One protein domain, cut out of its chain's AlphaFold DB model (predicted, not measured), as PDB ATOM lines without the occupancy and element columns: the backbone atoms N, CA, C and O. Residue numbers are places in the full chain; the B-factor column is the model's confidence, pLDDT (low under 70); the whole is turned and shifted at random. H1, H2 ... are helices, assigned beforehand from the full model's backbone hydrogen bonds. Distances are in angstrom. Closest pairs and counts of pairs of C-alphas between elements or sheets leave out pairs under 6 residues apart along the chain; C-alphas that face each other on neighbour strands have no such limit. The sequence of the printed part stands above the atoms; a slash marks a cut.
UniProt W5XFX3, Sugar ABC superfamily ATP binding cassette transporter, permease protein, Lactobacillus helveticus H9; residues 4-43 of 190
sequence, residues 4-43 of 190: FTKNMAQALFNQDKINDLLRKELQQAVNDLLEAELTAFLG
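Overview. This is residues 4 to 43 of the 190 residues of the protein "Sugar ABC superfamily ATP binding cassette transporter, permease protein" of Lactobacillus helveticus H9 (UniProt W5XFX3). A short helix, H1, folds back beside the near end of a long straight helix, H2, in a lopsided helical hairpin, and residues 26 to 43 stick out as a long free arm. The printed part has 40 residues with two named helices, H1 then H2, and no named strand; the class is all helix. It is only just extended, close to loose, with a radius of gyration of the C-alphas of 13.8 A, and spans 43 by 15 by 6 A, a rod.

Arrangement. H1, residues 4 to 11, and H2, residues 15 to 42, form a helical hairpin over a tight link of 3 residues. They touch, their closest C-alphas being those of Ala 11 and Lys 17, 5.2 A apart. H2 touches H1 with residues 17 to 21 alone. Their lines stand at a shallow tilt of 22 degrees, opposite ways. Every O i to N i+4 pair in H1 is within hydrogen-bond range, and 22 of 24 in H2.

Along the chain. H1 begins at C-alpha 4, (231.280, 263.532, 260.626), and measures 9.8 A. H2 runs 40.8 A from C-alpha 15, (221.018, 273.349, 254.939), to C-alpha 42, (235.917, 259.910, 290.411).

Size, cuts and confidence. The two C-alphas farthest apart, those of Phe 13 and Gly 43, are 43.3 A apart. The printed part has no cut. Its mean pLDDT is 75.3, with residues 4, 10 to 12, 15, 37 to 38 and 41 to 43 under 70.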
ATOM      1  N   PHE A   4     231.423 262.084 260.759       69.81
ATOM      2  CA  PHE A   4     231.280 263.532 260.626       69.81
ATOM      3  C   PHE A   4     231.735 264.074 259.265       69.81
ATOM      4  O   PHE A   4     231.020 264.850 258.648       69.81
ATOM      5  N   THR A   5     232.894 263.660 258.739       74.19
ATOM      6  CA  THR A   5     233.413 264.166 257.453       74.19
ATOM      7  C   THR A   5     232.523 263.744 256.283       74.19
ATOM      8  O   THR A   5     232.288 264.533 255.368       74.19
ATOM      9  N   LYS A   6     231.985 262.517 256.323       75.69
ATOM     10  CA  LYS A   6     231.017 262.025 255.327       75.69
ATOM     11  C   LYS A   6     229.669 262.741 255.461       75.69
ATOM     12  O   LYS A   6     229.103 263.173 254.459       75.69
ATOM     13  N   ASN A   7     229.194 262.923 256.693       74.56
ATOM     14  CA  ASN A   7     227.905 263.541 256.997       74.56
ATOM     15  C   ASN A   7     227.909 265.056 256.749       74.56
ATOM     16  O   ASN A   7     226.936 265.573 256.217       74.56
ATOM     17  N   MET A   8     229.004 265.761 257.042       70.19
ATOM     18  CA  MET A   8     229.194 267.178 256.716       70.19
ATOM     19  C   MET A   8     229.246 267.403 255.212       70.19
ATOM     20  O   MET A   8     228.573 268.299 254.714       70.19
ATOM     21  N   ALA A   9     229.990 266.573 254.472       73.81
ATOM     22  CA  ALA A   9     230.016 266.657 253.016       73.81
ATOM     23  C   ALA A   9     228.611 266.478 252.423       73.81
ATOM     24  O   ALA A   9     228.248 267.188 251.493       73.81
ATOM     25  N   GLN A  10     227.796 265.585 252.995       68.06
ATOM     26  CA  GLN A  10     226.414 265.355 252.571       68.06
ATOM     27  C   GLN A  10     225.429 266.435 253.061       68.06
ATOM     28  O   GLN A  10     224.442 266.717 252.381       68.06
ATOM     29  N   ALA A  11     225.682 267.051 254.218       66.38
ATOM     30  CA  ALA A  11     224.845 268.094 254.812       66.38
ATOM     31  C   ALA A  11     225.114 269.486 254.219       66.38
ATOM     32  O   ALA A  11     224.188 270.277 254.118       66.38
ATOM     33  N   LEU A  12     226.327 269.780 253.735       64.38
ATOM     34  CA  LEU A  12     226.631 271.037 253.031       64.38
ATOM     35  C   LEU A  12     225.773 271.240 251.767       64.38
ATOM     36  O   LEU A  12     225.524 272.378 251.376       64.38
ATOM     37  N   PHE A  13     225.266 270.158 251.168       70.12
ATOM     38  CA  PHE A  13     224.315 270.220 250.053       70.12
ATOM     39  C   PHE A  13     222.858 270.450 250.488       70.12
ATOM     40  O   PHE A  13     222.015 270.707 249.631       70.12
ATOM     41  N   ASN A  14     222.533 270.359 251.784       70.88
ATOM     42  CA  ASN A  14     221.172 270.544 252.287       70.88
ATOM     43  C   ASN A  14     221.157 271.185 253.692       70.88
ATOM     44  O   ASN A  14     221.361 270.507 254.699       70.88
ATOM     45  N   GLN A  15     220.889 272.495 253.745       62.81
ATOM     46  CA  GLN A  15     221.018 273.349 254.939       62.81
ATOM     47  C   GLN A  15     220.244 272.847 256.169       62.81
ATOM     48  O   GLN A  15     220.763 272.922 257.282       62.81
ATOM     49  N   ASP A  16     219.059 272.255 255.992       74.00
ATOM     50  CA  ASP A  16     218.270 271.726 257.114       74.00
ATOM     51  C   ASP A  16     218.998 270.597 257.863       74.00
ATOM     52  O   ASP A  16     218.950 270.517 259.090       74.00
ATOM     53  N   LYS A  17     219.779 269.775 257.149       73.19
ATOM     54  CA  LYS A  17     220.564 268.691 257.758       73.19
ATOM     55  C   LYS A  17     221.768 269.191 258.552       73.19
ATOM     56  O   LYS A  17     222.240 268.466 259.425       73.19
ATOM     57  N   ILE A  18     222.278 270.391 258.263       72.06
ATOM     58  CA  ILE A  18     223.435 270.962 258.969       72.06
ATOM     59  C   ILE A  18     223.058 271.265 260.418       72.06
ATOM     60  O   ILE A  18     223.796 270.903 261.332       72.06
ATOM     61  N   ASN A  19     221.886 271.863 260.638       77.25
ATOM     62  CA  ASN A  19     221.407 272.189 261.979       77.25
ATOM     63  C   ASN A  19     221.162 270.928 262.820       77.25
ATOM     64  O   ASN A  19     221.516 270.895 263.999       77.25
ATOM     65  N   ASP A  20     220.624 269.869 262.215       82.75
ATOM     66  CA  ASP A  20     220.403 268.591 262.897       82.75
ATOM     67  C   ASP A  20     221.710 267.839 263.187       82.75
ATOM     68  O   ASP A  20     221.846 267.227 264.247       82.75
ATOM     69  N   LEU A  21     222.690 267.898 262.279       78.69
ATOM     70  CA  LEU A  21     223.996 267.261 262.464       78.69
ATOM     71  C   LEU A  21     224.805 267.966 263.552       78.69
ATOM     72  O   LEU A  21     225.310 267.306 264.452       78.69
ATOM     73  N   LEU A  22     224.870 269.300 263.520       77.31
ATOM     74  CA  LEU A  22     225.548 270.080 264.556       77.31
ATOM     75  C   LEU A  22     224.920 269.840 265.931       77.31
ATOM     76  O   LEU A  22     225.647 269.687 266.904       77.31
ATOM     77  N   ARG A  23     223.587 269.734 266.023       85.06
ATOM     78  CA  ARG A  23     222.911 269.388 267.283       85.06
ATOM     79  C   ARG A  23     223.288 267.994 267.783       85.06
ATOM     80  O   ARG A  23     223.534 267.843 268.975       85.06
ATOM     81  N   LYS A  24     223.348 266.995 266.898       84.81
ATOM     82  CA  LYS A  24     223.718 265.618 267.264       84.81
ATOM     83  C   LYS A  24     225.171 265.502 267.707       84.81
ATOM     84  O   LYS A  24     225.431 264.935 268.757       84.81
ATOM     85  N   GLU A  25     226.091 266.078 266.946       83.69
ATOM     86  CA  GLU A  25     227.527 266.030 267.238       83.69
ATOM     87  C   GLU A  25     227.861 266.807 268.510       83.69
ATOM     88  O   GLU A  25     228.655 266.354 269.325       83.69
ATOM     89  N   LEU A  26     227.207 267.950 268.733       83.44
ATOM     90  CA  LEU A  26     227.409 268.736 269.946       83.44
ATOM     91  C   LEU A  26     226.813 268.028 271.169       83.44
ATOM     92  O   LEU A  26     227.438 268.038 272.222       83.44
ATOM     93  N   GLN A  27     225.668 267.347 271.037       86.00
ATOM     94  CA  GLN A  27     225.174 266.484 272.115       86.00
ATOM     95  C   GLN A  27     226.103 265.302 272.393       86.00
ATOM     96  O   GLN A  27     226.366 265.014 273.557       86.00
ATOM     97  N   GLN A  28     226.611 264.644 271.355       87.69
ATOM     98  CA  GLN A  28     227.505 263.501 271.502       87.69
ATOM     99  C   GLN A  28     228.838 263.913 272.139       87.69
ATOM    100  O   GLN A  28     229.249 263.321 273.127       87.69
ATOM    101  N   ALA A  29     229.445 265.002 271.666       83.06
ATOM    102  CA  ALA A  29     230.669 265.544 272.239       83.06
ATOM    103  C   ALA A  29     230.484 265.997 273.693       83.06
ATOM    104  O   ALA A  29     231.365 265.770 274.514       83.06
ATOM    105  N   VAL A  30     229.346 266.615 274.036       85.25
ATOM    106  CA  VAL A  30     229.049 266.983 275.429       85.25
ATOM    107  C   VAL A  30     228.882 265.739 276.300       85.25
ATOM    108  O   VAL A  30     229.382 265.739 277.418       85.25
ATOM    109  N   ASN A  31     228.230 264.682 275.811       84.38
ATOM    110  CA  ASN A  31     228.046 263.455 276.585       84.38
ATOM    111  C   ASN A  31     229.375 262.711 276.802       84.38
ATOM    112  O   ASN A  31     229.677 262.323 277.927       84.38
ATOM    113  N   ASP A  32     230.210 262.617 275.766       87.00
ATOM    114  CA  ASP A  32     231.536 261.996 275.844       87.00
ATOM    115  C   ASP A  32     232.491 262.798 276.752       87.00
ATOM    116  O   ASP A  32     233.264 262.224 277.520       87.00
ATOM    117  N   LEU A  33     232.426 264.137 276.710       81.44
ATOM    118  CA  LEU A  33     233.205 265.011 277.597       81.44
ATOM    119  C   LEU A  33     232.744 264.911 279.052       81.44
ATOM    120  O   LEU A  33     233.581 264.915 279.953       81.44
ATOM    121  N   LEU A  34     231.436 264.813 279.283       80.44
ATOM    122  CA  LEU A  34     230.870 264.700 280.623       80.44
ATOM    123  C   LEU A  34     231.216 263.343 281.247       80.44
ATOM    124  O   LEU A  34     231.582 263.291 282.420       80.44
ATOM    125  N   GLU A  35     231.189 262.265 280.461       76.00
ATOM    126  CA  GLU A  35     231.696 260.956 280.884       76.00
ATOM    127  C   GLU A  35     233.205 261.002 281.171       76.00
ATOM    128  O   GLU A  35     233.632 260.542 282.228       76.00
ATOM    129  N   ALA A  36     234.013 261.633 280.313       75.81
ATOM    130  CA  ALA A  36     235.456 261.752 280.524       75.81
ATOM    131  C   ALA A  36     235.827 262.577 281.774       75.81
ATOM    132  O   ALA A  36     236.718 262.172 282.525       75.81
ATOM    133  N   GLU A  37     235.146 263.702 282.034       69.44
ATOM    134  CA  GLU A  37     235.338 264.487 283.262       69.44
ATOM    135  C   GLU A  37     234.924 263.698 284.507       69.44
ATOM    136  O   GLU A  37     235.648 263.691 285.503       69.44
ATOM    137  N   LEU A  38     233.791 262.993 284.455       66.56
ATOM    138  CA  LEU A  38     233.296 262.215 285.588       66.56
ATOM    139  C   LEU A  38     234.218 261.025 285.905       66.56
ATOM    140  O   LEU A  38     234.529 260.776 287.074       66.56
ATOM    141  N   THR A  39     234.711 260.323 284.882       70.94
ATOM    142  CA  THR A  39     235.662 259.211 285.023       70.94
ATOM    143  C   THR A  39     237.021 259.688 285.529       70.94
ATOM    144  O   THR A  39     237.604 259.035 286.395       70.94
ATOM    145  N   ALA A  40     237.513 260.840 285.063       72.81
ATOM    146  CA  ALA A  40     238.770 261.416 285.538       72.81
ATOM    147  C   ALA A  40     238.680 261.932 286.986       72.81
ATOM    148  O   ALA A  40     239.634 261.779 287.747       72.81
ATOM    149  N   PHE A  41     237.543 262.517 287.382       65.12
ATOM    150  CA  PHE A  41     237.354 263.076 288.723       65.12
ATOM    151  C   PHE A  41     237.073 262.009 289.794       65.12
ATOM    152  O   PHE A  41     237.537 262.138 290.924       65.12
ATOM    153  N   LEU A  42     236.330 260.949 289.455       62.56
ATOM    154  CA  LEU A  42     235.917 259.910 290.411       62.56
ATOM    155  C   LEU A  42     236.680 258.585 290.273       62.56
ATOM    156  O   LEU A  42     236.471 257.693 291.093       62.56
ATOM    157  N   GLY A  43     237.525 258.416 289.249       65.44
ATOM    158  CA  GLY A  43     238.098 257.105 288.924       65.44
ATOM    159  C   GLY A  43     237.011 256.061 288.638       65.44
ATOM    160  O   GLY A  43     237.151 254.895 289.000       65.44
TER     161      GLY A  43